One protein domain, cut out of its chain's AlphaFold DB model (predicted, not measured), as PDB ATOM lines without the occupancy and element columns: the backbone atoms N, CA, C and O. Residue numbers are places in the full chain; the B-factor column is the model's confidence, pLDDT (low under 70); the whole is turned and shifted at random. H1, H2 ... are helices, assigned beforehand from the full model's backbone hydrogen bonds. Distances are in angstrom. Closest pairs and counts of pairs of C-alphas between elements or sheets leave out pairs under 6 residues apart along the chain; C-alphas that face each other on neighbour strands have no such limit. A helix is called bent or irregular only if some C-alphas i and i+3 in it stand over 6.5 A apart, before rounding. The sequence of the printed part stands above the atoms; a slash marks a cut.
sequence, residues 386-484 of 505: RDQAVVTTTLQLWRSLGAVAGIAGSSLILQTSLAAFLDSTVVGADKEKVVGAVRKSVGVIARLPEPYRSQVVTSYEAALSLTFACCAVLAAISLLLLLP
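This is residues 386 to 484 of the 505 residues of the protein "MFS domain-containing protein" of Magnaporthiopsis poae (strain ATCC 64411 / 73-15) (UniProt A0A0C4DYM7). Two long helices, H1 and H4, make a narrow V, and short H2 and H3 sit at its closed end; residues 386 to 405 and 475 to 484 stick out as its free arms. The 99 printed residues hold four named helices, H1 to H4 in order, all helix, only just extended, close to loose: radius of gyration of the C-alphas 19.4 A, a rod of 68 by 26 by 17 A.

H1, residues 386 to 425, begins at C-alpha (70.279, 11.003, 40.782) and is 59.1 A long; it is irregular, C-alphas 386 and 389 being 7.5 A apart. H4, residues 452 to 482, is 45.8 A long and ends at C-alpha (53.053, 2.428, 21.603). H2 is residues 431 to 440, 14.2 A; H3 is 442 to 447, 10.2 A.

H1, with residues 410 to 425 alone, touches H4 at a shallow tilt of 32 degrees, opposite ways; the closest C-alphas, Phe 421 and Ser 459, are 5.0 A apart. H1 and H2 are close but not clearly touching, C-alphas 422 and 435 closest at 6.5 A. H3 and H4 form a helical hairpin, C-alphas 445 and 453 closest at 6.1 A. Each O i to N i+4 pair is within hydrogen-bond range in H2 and H4, 35 of 36 in H1, and 0 of 2 in H3, where 2 of 3 O i to N i+3 pairs are.

The farthest C-alphas, Arg 386 and Ala 429, are 68.6 A apart. The printed part has no cut, and its three links are tight. Mean pLDDT of the printed part is 73.6; 34 residues are under 70, among them 461 to 472.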
ATOM      1  N   ARG A 386      69.338   9.918  41.109       61.81
ATOM      2  CA  ARG A 386      70.279  11.003  40.782       61.81
ATOM      3  C   ARG A 386      69.985  11.724  39.460       61.81
ATOM      4  O   ARG A 386      70.313  12.896  39.330       61.81
ATOM      5  N   ASP A 387      69.333  11.052  38.514       71.50
ATOM      6  CA  ASP A 387      69.087  11.570  37.164       71.50
ATOM      7  C   ASP A 387      67.631  12.028  36.963       71.50
ATOM      8  O   ASP A 387      67.278  12.579  35.917       71.50
ATOM      9  N   GLN A 388      66.767  11.854  37.973       63.75
ATOM     10  CA  GLN A 388      65.328  12.111  37.860       63.75
ATOM     11  C   GLN A 388      64.990  13.557  37.483       63.75
ATOM     12  O   GLN A 388      64.040  13.783  36.730       63.75
ATOM     13  N   ALA A 389      65.758  14.543  37.954       57.19
ATOM     14  CA  ALA A 389      65.545  15.947  37.604       57.19
ATOM     15  C   ALA A 389      65.819  16.217  36.110       57.19
ATOM     16  O   ALA A 389      65.021  16.864  35.423       57.19
ATOM     17  N   VAL A 390      66.908  15.659  35.571       68.69
ATOM     18  CA  VAL A 390      67.285  15.789  34.151       68.69
ATOM     19  C   VAL A 390      66.278  15.069  33.257       68.69
ATOM     20  O   VAL A 390      65.865  15.577  32.217       68.69
ATOM     21  N   VAL A 391      65.823  13.898  33.685       68.44
ATOM     22  CA  VAL A 391      64.855  13.084  32.950       68.44
ATOM     23  C   VAL A 391      63.471  13.743  32.935       68.44
ATOM     24  O   VAL A 391      62.839  13.829  31.883       68.44
ATOM     25  N   THR A 392      63.024  14.278  34.075       68.44
ATOM     26  CA  THR A 392      61.758  15.020  34.201       68.44
ATOM     27  C   THR A 392      61.736  16.234  33.280       68.44
ATOM     28  O   THR A 392      60.778  16.442  32.537       68.44
ATOM     29  N   THR A 393      62.809  17.022  33.291       71.62
ATOM     30  CA  THR A 393      62.928  18.216  32.444       71.62
ATOM     31  C   THR A 393      63.037  17.864  30.960       71.62
ATOM     32  O   THR A 393      62.422  18.535  30.136       71.62
ATOM     33  N   THR A 394      63.730  16.777  30.605       74.12
ATOM     34  CA  THR A 394      63.812  16.280  29.219       74.12
ATOM     35  C   THR A 394      62.456  15.793  28.709       74.12
ATOM     36  O   THR A 394      62.053  16.126  27.593       74.12
ATOM     37  N   LEU A 395      61.713  15.046  29.530       72.62
ATOM     38  CA  LEU A 395      60.367  14.599  29.185       72.62
ATOM     39  C   LEU A 395      59.419  15.792  29.007       72.62
ATOM     40  O   LEU A 395      58.633  15.824  28.059       72.62
ATOM     41  N   GLN A 396      59.533  16.797  29.877       66.75
ATOM     42  CA  GLN A 396      58.760  18.029  29.775       66.75
ATOM     43  C   GLN A 396      59.112  18.824  28.511       66.75
ATOM     44  O   GLN A 396      58.212  19.319  27.836       66.75
ATOM     45  N   LEU A 397      60.394  18.878  28.140       75.12
ATOM     46  CA  LEU A 397      60.852  19.493  26.897       75.12
ATOM     47  C   LEU A 397      60.252  18.791  25.677       75.12
ATOM     48  O   LEU A 397      59.722  19.462  24.797       75.12
ATOM     49  N   TRP A 398      60.272  17.455  25.637       77.62
ATOM     50  CA  TRP A 398      59.685  16.697  24.528       77.62
ATOM     51  C   TRP A 398      58.169  16.894  24.439       77.62
ATOM     52  O   TRP A 398      57.619  17.075  23.353       77.62
ATOM     53  N   ARG A 399      57.491  16.939  25.591       74.31
ATOM     54  CA  ARG A 399      56.060  17.245  25.685       74.31
ATOM     55  C   ARG A 399      55.748  18.643  25.156       74.31
ATOM     56  O   ARG A 399      54.823  18.810  24.367       74.31
ATOM     57  N   SER A 400      56.524  19.637  25.579       66.94
ATOM     58  CA  SER A 400      56.355  21.028  25.161       66.94
ATOM     59  C   SER A 400      56.630  21.187  23.664       66.94
ATOM     60  O   SER A 400      55.847  21.817  22.961       66.94
ATOM     61  N   LEU A 401      57.668  20.527  23.141       78.38
ATOM     62  CA  LEU A 401      57.977  20.490  21.711       78.38
ATOM     63  C   LEU A 401      56.845  19.846  20.898       78.38
ATOM     64  O   LEU A 401      56.463  20.377  19.859       78.38
ATOM     65  N   GLY A 402      56.272  18.744  21.389       74.81
ATOM     66  CA  GLY A 402      55.103  18.107  20.785       74.81
ATOM     67  C   GLY A 402      53.872  19.017  20.784       74.81
ATOM     68  O   GLY A 402      53.178  19.098  19.774       74.81
ATOM     69  N   ALA A 403      53.632  19.760  21.870       68.12
ATOM     70  CA  ALA A 403      52.547  20.739  21.944       68.12
ATOM     71  C   ALA A 403      52.757  21.912  20.968       68.12
ATOM     72  O   ALA A 403      51.823  22.291  20.264       68.12
ATOM     73  N   VAL A 404      53.983  22.442  20.868       71.44
ATOM     74  CA  VAL A 404      54.354  23.476  19.884       71.44
ATOM     75  C   VAL A 404      54.137  22.970  18.464       71.44
ATOM     76  O   VAL A 404      53.480  23.643  17.675       71.44
ATOM     77  N   ALA A 405      54.669  21.789  18.142       75.94
ATOM     78  CA  ALA A 405      54.546  21.186  16.821       75.94
ATOM     79  C   ALA A 405      53.081  20.896  16.466       75.94
ATOM     80  O   ALA A 405      52.675  21.133  15.333       75.94
ATOM     81  N   GLY A 406      52.281  20.451  17.439       65.75
ATOM     82  CA  GLY A 406      50.846  20.234  17.286       65.75
ATOM     83  C   GLY A 406      50.093  21.530  17.004       65.75
ATOM     84  O   GLY A 406      49.436  21.636  15.978       65.75
ATOM     85  N   ILE A 407      50.235  22.549  17.856       68.81
ATOM     86  CA  ILE A 407      49.532  23.833  17.694       68.81
ATOM     87  C   ILE A 407      49.964  24.539  16.401       68.81
ATOM     88  O   ILE A 407      49.115  25.002  15.637       68.81
ATOM     89  N   ALA A 408      51.269  24.596  16.121       69.06
ATOM     90  CA  ALA A 408      51.792  25.211  14.903       69.06
ATOM     91  C   ALA A 408      51.381  24.426  13.650       69.06
ATOM     92  O   ALA A 408      50.962  25.027  12.663       69.06
ATOM     93  N   GLY A 409      51.447  23.091  13.699       76.44
ATOM     94  CA  GLY A 409      51.031  22.209  12.612       76.44
ATOM     95  C   GLY A 409      49.539  22.323  12.316       76.44
ATOM     96  O   GLY A 409      49.163  22.549  11.170       76.44
ATOM     97  N   SER A 410      48.684  22.265  13.339       66.56
ATOM     98  CA  SER A 410      47.236  22.450  13.197       66.56
ATOM     99  C   SER A 410      46.888  23.843  12.672       66.56
ATOM    100  O   SER A 410      46.051  23.961  11.782       66.56
ATOM    101  N   SER A 411      47.565  24.897  13.148       73.75
ATOM    102  CA  SER A 411      47.379  26.257  12.630       73.75
ATOM    103  C   SER A 411      47.807  26.380  11.166       73.75
ATOM    104  O   SER A 411      47.128  27.042  10.387       73.75
ATOM    105  N   LEU A 412      48.918  25.752  10.773       78.75
ATOM    106  CA  LEU A 412      49.401  25.758   9.392       78.75
ATOM    107  C   LEU A 412      48.447  25.000   8.461       78.75
ATOM    108  O   LEU A 412      48.123  25.499   7.383       78.75
ATOM    109  N   ILE A 413      47.969  23.827   8.887       78.44
ATOM    110  CA  ILE A 413      46.983  23.023   8.153       78.44
ATOM    111  C   ILE A 413      45.695  23.822   7.980       78.44
ATOM    112  O   ILE A 413      45.203  23.933   6.858       78.44
ATOM    113  N   LEU A 414      45.187  24.443   9.047       74.12
ATOM    114  CA  LEU A 414      43.977  25.256   8.994       74.12
ATOM    115  C   LEU A 414      44.144  26.453   8.050       74.12
ATOM    116  O   LEU A 414      43.299  26.671   7.193       74.12
ATOM    117  N   GLN A 415      45.245  27.204   8.149       73.06
ATOM    118  CA  GLN A 415      45.483  28.376   7.296       73.06
ATOM    119  C   GLN A 415      45.657  28.005   5.816       73.06
ATOM    120  O   GLN A 415      45.154  28.712   4.942       73.06
ATOM    121  N   THR A 416      46.344  26.897   5.534       85.00
ATOM    122  CA  THR A 416      46.601  26.426   4.164       85.00
ATOM    123  C   THR A 416      45.338  25.843   3.533       85.00
ATOM    124  O   THR A 416      44.991  26.186   2.404       85.00
ATOM    125  N   SER A 417      44.614  25.000   4.271       77.75
ATOM    126  CA  SER A 417      43.364  24.393   3.802       77.75
ATOM    127  C   SER A 417      42.257  25.426   3.629       77.75
ATOM    128  O   SER A 417      41.579  25.417   2.608       77.75
ATOM    129  N   LEU A 418      42.118  26.366   4.566       80.75
ATOM    130  CA  LEU A 418      41.133  27.440   4.472       80.75
ATOM    131  C   LEU A 418      41.366  28.311   3.234       80.75
ATOM    132  O   LEU A 418      40.408  28.668   2.555       80.75
ATOM    133  N   ALA A 419      42.624  28.626   2.905       81.19
ATOM    134  CA  ALA A 419      42.945  29.368   1.689       81.19
ATOM    135  C   ALA A 419      42.534  28.601   0.419       81.19
ATOM    136  O   ALA A 419      41.964  29.199  -0.488       81.19
ATOM    137  N   ALA A 420      42.767  27.285   0.378       84.19
ATOM    138  CA  ALA A 420      42.377  26.438  -0.749       84.19
ATOM    139  C   ALA A 420      40.848  26.269  -0.874       84.19
ATOM    140  O   ALA A 420      40.301  26.316  -1.978       84.19
ATOM    141  N   PHE A 421      40.135  26.103   0.244       82.88
ATOM    142  CA  PHE A 421      38.675  25.972   0.248       82.88
ATOM    143  C   PHE A 421      37.963  27.284  -0.094       82.88
ATOM    144  O   PHE A 421      36.998  27.264  -0.855       82.88
ATOM    145  N   LEU A 422      38.463  28.424   0.387       83.44
ATOM    146  CA  LEU A 422      37.933  29.739   0.014       83.44
ATOM    147  C   LEU A 422      38.106  30.025  -1.483       83.44
ATOM    148  O   LEU A 422      37.215  30.604  -2.098       83.44
ATOM    149  N   ASP A 423      39.221  29.607  -2.087       85.81
ATOM    150  CA  ASP A 423      39.462  29.830  -3.516       85.81
ATOM    151  C   ASP A 423      38.585  28.937  -4.416       85.81
ATOM    152  O   ASP A 423      38.168  29.353  -5.497       85.81
ATOM    153  N   SER A 424      38.251  27.731  -3.954       84.25
ATOM    154  CA  SER A 424      37.438  26.766  -4.709       84.25
ATOM    155  C   SER A 424      35.928  26.932  -4.524       84.25
ATOM    156  O   SER A 424      35.174  26.664  -5.455       84.25
ATOM    157  N   THR A 425      35.475  27.371  -3.346       82.31
ATOM    158  CA  THR A 425      34.042  27.407  -2.993       82.31
ATOM    159  C   THR A 425      33.401  28.772  -3.259       82.31
ATOM    160  O   THR A 425      32.205  28.843  -3.535       82.31
ATOM    161  N   VAL A 426      34.171  29.866  -3.170       83.88
ATOM    162  CA  VAL A 426      33.638  31.227  -3.323       83.88
ATOM    163  C   VAL A 426      33.567  31.611  -4.801       83.88
ATOM    164  O   VAL A 426      34.596  31.736  -5.468       83.88
ATOM    165  N   VAL A 427      32.355  31.853  -5.306       83.94
ATOM    166  CA  VAL A 427      32.093  32.199  -6.713       83.94
ATOM    167  C   VAL A 427      31.351  33.531  -6.793       83.94
ATOM    168  O   VAL A 427      30.250  33.663  -6.263       83.94
ATOM    169  N   GLY A 428      31.937  34.522  -7.473       82.12
ATOM    170  CA  GLY A 428      31.287  35.809  -7.735       82.12
ATOM    171  C   GLY A 428      32.252  36.939  -8.110       82.12
ATOM    172  O   GLY A 428      33.469  36.792  -8.011       82.12
ATOM    173  N   ALA A 429      31.703  38.076  -8.550       78.69
ATOM    174  CA  ALA A 429      32.469  39.215  -9.069       78.69
ATOM    175  C   ALA A 429      33.389  39.882  -8.023       78.69
ATOM    176  O   ALA A 429      34.431  40.423  -8.379       78.69
ATOM    177  N   ASP A 430      33.043  39.802  -6.732       82.50
ATOM    178  CA  ASP A 430      33.826  40.373  -5.625       82.50
ATOM    179  C   ASP A 430      34.636  39.317  -4.841       82.50
ATOM    180  O   ASP A 430      35.077  39.577  -3.717       82.50
ATOM    181  N   LYS A 431      34.874  38.128  -5.427       82.38
ATOM    182  CA  LYS A 431      35.586  36.996  -4.797       82.38
ATOM    183  C   LYS A 431      36.864  37.423  -4.072       82.38
ATOM    184  O   LYS A 431      37.020  37.134  -2.888       82.38
ATOM    185  N   GLU A 432      37.767  38.136  -4.743       82.75
ATOM    186  CA  GLU A 432      39.060  38.505  -4.152       82.75
ATOM    187  C   GLU A 432      38.925  39.450  -2.951       82.75
ATOM    188  O   GLU A 432      39.653  39.316  -1.964       82.75
ATOM    189  N   LYS A 433      37.950  40.368  -2.985       80.62
ATOM    190  CA  LYS A 433      37.679  41.286  -1.870       80.62
ATOM    191  C   LYS A 433      37.097  40.542  -0.672       80.62
ATOM    192  O   LYS A 433      37.514  40.794   0.457       80.62
ATOM    193  N   VAL A 434      36.177  39.605  -0.911       79.88
ATOM    194  CA  VAL A 434      35.554  38.782   0.137       79.88
ATOM    195  C   VAL A 434      36.584  37.845   0.773       79.88
ATOM    196  O   VAL A 434      36.727  37.837   1.994       79.88
ATOM    197  N   VAL A 435      37.373  37.126  -0.033       79.94
ATOM    198  CA  VAL A 435      38.441  36.236   0.458       79.94
ATOM    199  C   VAL A 435      39.494  37.029   1.239       79.94
ATOM    200  O   VAL A 435      39.905  36.614   2.324       79.94
ATOM    201  N   GLY A 436      39.896  38.201   0.740       77.12
ATOM    202  CA  GLY A 436      40.826  39.089   1.433       77.12
ATOM    203  C   GLY A 436      40.287  39.619   2.766       77.12
ATOM    204  O   GLY A 436      41.040  39.710   3.736       77.12
ATOM    205  N   ALA A 437      38.993  39.941   2.845       74.56
ATOM    206  CA  ALA A 437      38.359  40.448   4.061       74.56
ATOM    207  C   ALA A 437      38.182  39.355   5.128       74.56
ATOM    208  O   ALA A 437      38.512  39.573   6.294       74.56
ATOM    209  N   VAL A 438      37.748  38.161   4.722       72.94
ATOM    210  CA  VAL A 438      37.535  37.011   5.614       72.94
ATOM    211  C   VAL A 438      38.855  36.472   6.175       72.94
ATOM    212  O   VAL A 438      38.948  36.176   7.363       72.94
ATOM    213  N   ARG A 439      39.923  36.429   5.362       73.19
ATOM    214  CA  ARG A 439      41.270  36.049   5.835       73.19
ATOM    215  C   ARG A 439      41.867  37.053   6.824       73.19
ATOM    216  O   ARG A 439      42.729  36.681   7.616       73.19
ATOM    217  N   LYS A 440      41.437  38.319   6.777       72.06
ATOM    218  CA  LYS A 440      41.849  39.351   7.740       72.06
ATOM    219  C   LYS A 440      41.039  39.280   9.031       72.06
ATOM    220  O   LYS A 440      41.605  39.466  10.104       72.06
ATOM    221  N   SER A 441      39.741  39.005   8.956       64.06
ATOM    222  CA  SER A 441      38.903  38.881  10.146       64.06
ATOM    223  C   SER A 441      37.715  37.955   9.913       64.06
ATOM    224  O   SER A 441      36.882  38.184   9.037       64.06
ATOM    225  N   VAL A 442      37.594  36.958  10.789       63.22
ATOM    226  CA  VAL A 442      36.455  36.027  10.844       63.22
ATOM    227  C   VAL A 442      35.152  36.768  11.185       63.22
ATOM    228  O   VAL A 442      34.075  36.364  10.756       63.22
ATOM    229  N   GLY A 443      35.229  37.910  11.881       61.88
ATOM    230  CA  GLY A 443      34.057  38.720  12.239       61.88
ATOM    231  C   GLY A 443      33.327  39.336  11.038       61.88
ATOM    232  O   GLY A 443      32.161  39.711  11.150       61.88
ATOM    233  N   VAL A 444      33.974  39.402   9.867       69.75
ATOM    234  CA  VAL A 444      33.361  39.898   8.620       69.75
ATOM    235  C   VAL A 444      32.280  38.940   8.106       69.75
ATOM    236  O   VAL A 444      31.338  39.382   7.451       69.75
ATOM    237  N   ILE A 445      32.353  37.653   8.464       66.25
ATOM    238  CA  ILE A 445      31.427  36.611   7.992       66.25
ATOM    239  C   ILE A 445      29.976  36.926   8.372       66.25
ATOM    240  O   ILE A 445      29.066  36.705   7.576       66.25
ATOM    241  N   ALA A 446      29.751  37.514   9.552       68.88
ATOM    242  CA  ALA A 446      28.415  37.866  10.033       68.88
ATOM    243  C   ALA A 446      27.738  38.987   9.222       68.88
ATOM    244  O   ALA A 446      26.519  39.124   9.277       68.88
ATOM    245  N   ARG A 447      28.517  39.793   8.486       75.38
ATOM    246  CA  ARG A 447      28.042  40.975   7.747       75.38
ATOM    247  C   ARG A 447      28.028  40.773   6.228       75.38
ATOM    248  O   ARG A 447      27.700  41.707   5.503       75.38
ATOM    249  N   LEU A 448      28.406  39.588   5.742       80.62
ATOM    250  CA  LEU A 448      28.421  39.278   4.313       80.62
ATOM    251  C   LEU A 448      26.996  39.031   3.783       80.62
ATOM    252  O   LEU A 448      26.232  38.309   4.429       80.62
ATOM    253  N   PRO A 449      26.642  39.577   2.604       82.69
ATOM    254  CA  PRO A 449      25.389  39.246   1.935       82.69
ATOM    255  C   PRO A 449      25.401  37.797   1.414       82.69
ATOM    256  O   PRO A 449      26.433  37.287   0.965       82.69
ATOM    257  N   GLU A 450      24.246  37.129   1.457       82.00
ATOM    258  CA  GLU A 450      24.041  35.855   0.748       82.00
ATOM    259  C   GLU A 450      24.158  36.103  -0.768       82.00
ATOM    260  O   GLU A 450      23.638  37.120  -1.239       82.00
ATOM    261  N   PRO A 451      24.853  35.257  -1.558       79.38
ATOM    262  CA  PRO A 451      25.274  33.871  -1.290       79.38
ATOM    263  C   PRO A 451      26.717  33.695  -0.769       79.38
ATOM    264  O   PRO A 451      27.173  32.571  -0.572       79.38
ATOM    265  N   TYR A 452      27.478  34.775  -0.559       82.31
ATOM    266  CA  TYR A 452      28.889  34.668  -0.156       82.31
ATOM    267  C   TYR A 452      29.058  34.127   1.268       82.31
ATOM    268  O   TYR A 452      30.028  33.428   1.559       82.31
ATOM    269  N   ARG A 453      28.115  34.440   2.163       73.25
ATOM    270  CA  ARG A 453      28.150  33.998   3.560       73.25
ATOM    271  C   ARG A 453      28.077  32.476   3.682       73.25
ATOM    272  O   ARG A 453      28.937  31.892   4.338       73.25
ATOM    273  N   SER A 454      27.101  31.839   3.038       75.75
ATOM    274  CA  SER A 454      26.961  30.376   3.034       75.75
ATOM    275  C   SER A 454      28.190  29.673   2.446       75.75
ATOM    276  O   SER A 454      28.722  28.761   3.075       75.75
ATOM    277  N   GLN A 455      28.728  30.160   1.322       82.31
ATOM    278  CA  GLN A 455      29.947  29.613   0.701       82.31
ATOM    279  C   GLN A 455      31.168  29.679   1.633       82.31
ATOM    280  O   GLN A 455      31.902  28.701   1.776       82.31
ATOM    281  N   VAL A 456      31.373  30.819   2.302       75.81
ATOM    282  CA  VAL A 456      32.485  31.009   3.243       75.81
ATOM    283  C   VAL A 456      32.338  30.101   4.466       75.81
ATOM    284  O   VAL A 456      33.324  29.503   4.895       75.81
ATOM    285  N   VAL A 457      31.127  29.956   5.012       69.25
ATOM    286  CA  VAL A 457      30.868  29.061   6.153       69.25
ATOM    287  C   VAL A 457      31.200  27.611   5.794       69.25
ATOM    288  O   VAL A 457      31.925  26.961   6.545       69.25
ATOM    289  N   THR A 458      30.781  27.135   4.618       71.81
ATOM    290  CA  THR A 458      31.119  25.787   4.134       71.81
ATOM    291  C   THR A 458      32.630  25.595   3.961       71.81
ATOM    292  O   THR A 458      33.165  24.545   4.318       71.81
ATOM    293  N   SER A 459      33.360  26.611   3.485       75.19
ATOM    294  CA  SER A 459      34.829  26.553   3.406       75.19
ATOM    295  C   SER A 459      35.500  26.445   4.781       75.19
ATOM    296  O   SER A 459      36.478  25.710   4.929       75.19
ATOM    297  N   TYR A 460      34.987  27.153   5.794       71.38
ATOM    298  CA  TYR A 460      35.487  27.052   7.171       71.38
ATOM    299  C   TYR A 460      35.189  25.689   7.795       71.38
ATOM    300  O   TYR A 460      36.067  25.106   8.431       71.38
ATOM    301  N   GLU A 461      33.981  25.165   7.594       62.44
ATOM    302  CA  GLU A 461      33.576  23.844   8.077       62.44
ATOM    303  C   GLU A 461      34.460  22.733   7.485       62.44
ATOM    304  O   GLU A 461      34.953  21.871   8.220       62.44
ATOM    305  N   ALA A 462      34.746  22.799   6.180       65.94
ATOM    306  CA  ALA A 462      35.640  21.865   5.497       65.94
ATOM    307  C   ALA A 462      37.093  21.959   6.005       65.94
ATOM    308  O   ALA A 462      37.724  20.932   6.276       65.94
ATOM    309  N   ALA A 463      37.617  23.175   6.196       67.00
ATOM    310  CA  ALA A 463      38.969  23.401   6.715       67.00
ATOM    311  C   ALA A 463      39.138  22.894   8.161       67.00
ATOM    312  O   ALA A 463      40.143  22.255   8.502       67.00
ATOM    313  N   LEU A 464      38.137  23.133   9.013       63.22
ATOM    314  CA  LEU A 464      38.118  22.646  10.393       63.22
ATOM    315  C   LEU A 464      38.027  21.115  10.440       63.22
ATOM    316  O   LEU A 464      38.821  20.481  11.134       63.22
ATOM    317  N   SER A 465      37.134  20.516   9.650       61.06
ATOM    318  CA  SER A 465      36.964  19.057   9.576       61.06
ATOM    319  C   SER A 465      38.242  18.349   9.121       61.06
ATOM    320  O   SER A 465      38.644  17.348   9.717       61.06
ATOM    321  N   LEU A 466      38.939  18.901   8.120       69.00
ATOM    322  CA  LEU A 466      40.228  18.379   7.663       69.00
ATOM    323  C   LEU A 466      41.303  18.467   8.757       69.00
ATOM    324  O   LEU A 466      42.060  17.518   8.959       69.00
ATOM    325  N   THR A 467      41.338  19.574   9.504       66.50
ATOM    326  CA  THR A 467      42.277  19.752  10.624       66.50
ATOM    327  C   THR A 467      42.051  18.689  11.706       66.50
ATOM    328  O   THR A 467      43.011  18.072  12.174       66.50
ATOM    329  N   PHE A 468      40.793  18.398  12.052       65.25
ATOM    330  CA  PHE A 468      40.460  17.332  13.002       65.25
ATOM    331  C   PHE A 468      40.787  15.930  12.472       65.25
ATOM    332  O   PHE A 468      41.305  15.105  13.228       65.25
ATOM    333  N   ALA A 469      40.567  15.664  11.182       67.44
ATOM    334  CA  ALA A 469      40.945  14.398  10.556       67.44
ATOM    335  C   ALA A 469      42.466  14.163  10.614       67.44
ATOM    336  O   ALA A 469      42.913  13.077  10.987       67.44
ATOM    337  N   CYS A 470      43.278  15.189  10.335       68.75
ATOM    338  CA  CYS A 470      44.734  15.112  10.476       68.75
ATOM    339  C   CYS A 470      45.165  14.831  11.926       68.75
ATOM    340  O   CYS A 470      46.043  13.995  12.156       68.75
ATOM    341  N   CYS A 471      44.527  15.472  12.912       63.38
ATOM    342  CA  CYS A 471      44.775  15.194  14.329       63.38
ATOM    343  C   CYS A 471      44.427  13.743  14.705       63.38
ATOM    344  O   CYS A 471      45.188  13.100  15.429       63.38
ATOM    345  N   ALA A 472      43.323  13.198  14.184       64.75
ATOM    346  CA  ALA A 472      42.927  11.810  14.415       64.75
ATOM    347  C   ALA A 472      43.932  10.805  13.818       64.75
ATOM    348  O   ALA A 472      44.277   9.816  14.465       64.75
ATOM    349  N   VAL A 473      44.467  11.083  12.623       72.94
ATOM    350  CA  VAL A 473      45.520  10.263  11.996       72.94
ATOM    351  C   VAL A 473      46.803  10.281  12.829       72.94
ATOM    352  O   VAL A 473      47.381   9.226  13.090       72.94
ATOM    353  N   LEU A 474      47.234  11.453  13.304       75.00
ATOM    354  CA  LEU A 474      48.402  11.566  14.183       75.00
ATOM    355  C   LEU A 474      48.203  10.816  15.508       75.00
ATOM    356  O   LEU A 474      49.124  10.142  15.974       75.00
ATOM    357  N   ALA A 475      46.999  10.868  16.085       65.81
ATOM    358  CA  ALA A 475      46.660  10.095  17.277       65.81
ATOM    359  C   ALA A 475      46.729   8.577  17.022       65.81
ATOM    360  O   ALA A 475      47.285   7.841  17.838       65.81
ATOM    361  N   ALA A 476      46.250   8.104  15.866       67.88
ATOM    362  CA  ALA A 476      46.344   6.698  15.476       67.88
ATOM    363  C   ALA A 476      47.802   6.240  15.288       67.88
ATOM    364  O   ALA A 476      48.183   5.175  15.771       67.88
ATOM    365  N   ILE A 477      48.646   7.067  14.658       79.88
ATOM    366  CA  ILE A 477      50.088   6.803  14.514       79.88
ATOM    367  C   ILE A 477      50.760   6.720  15.891       79.88
ATOM    368  O   ILE A 477      51.538   5.798  16.142       79.88
ATOM    369  N   SER A 478      50.428   7.639  16.804       72.62
ATOM    370  CA  SER A 478      50.926   7.604  18.183       72.62
ATOM    371  C   SER A 478      50.551   6.298  18.885       72.62
ATOM    372  O   SER A 478      51.372   5.733  19.603       72.62
ATOM    373  N   LEU A 479      49.336   5.790  18.671       71.06
ATOM    374  CA  LEU A 479      48.871   4.544  19.279       71.06
ATOM    375  C   LEU A 479      49.609   3.324  18.702       71.06
ATOM    376  O   LEU A 479      50.040   2.452  19.454       71.06
ATOM    377  N   LEU A 480      49.848   3.302  17.386       76.62
ATOM    378  CA  LEU A 480      50.623   2.250  16.717       76.62
ATOM    379  C   LEU A 480      52.083   2.193  17.196       76.62
ATOM    380  O   LEU A 480      52.635   1.105  17.354       76.62
ATOM    381  N   LEU A 481      52.694   3.349  17.474       79.56
ATOM    382  CA  LEU A 481      54.056   3.444  18.011       79.56
ATOM    383  C   LEU A 481      54.177   2.946  19.460       79.56
ATOM    384  O   LEU A 481      55.268   2.556  19.875       79.56
ATOM    385  N   LEU A 482      53.079   2.926  20.222       72.31
ATOM    386  CA  LEU A 482      53.053   2.428  21.603       72.31
ATOM    387  C   LEU A 482      52.915   0.898  21.689       72.31
ATOM    388  O   LEU A 482      53.394   0.306  22.655       72.31
ATOM    389  N   LEU A 483      52.327   0.243  20.678       75.44
ATOM    390  CA  LEU A 483      52.112  -1.214  20.651       75.44
ATOM    391  C   LEU A 483      53.369  -2.085  20.896       75.44
ATOM    392  O   LEU A 483      53.243  -3.106  21.576       75.44
ATOM    393  N   PRO A 484      54.576  -1.756  20.389       79.75
ATOM    394  CA  PRO A 484      55.766  -2.584  20.607       79.75
ATOM    395  C   PRO A 484      56.481  -2.353  21.952       79.75
ATOM    396  O   PRO A 484      57.421  -3.093  22.266       79.75
TER     397      PRO A 484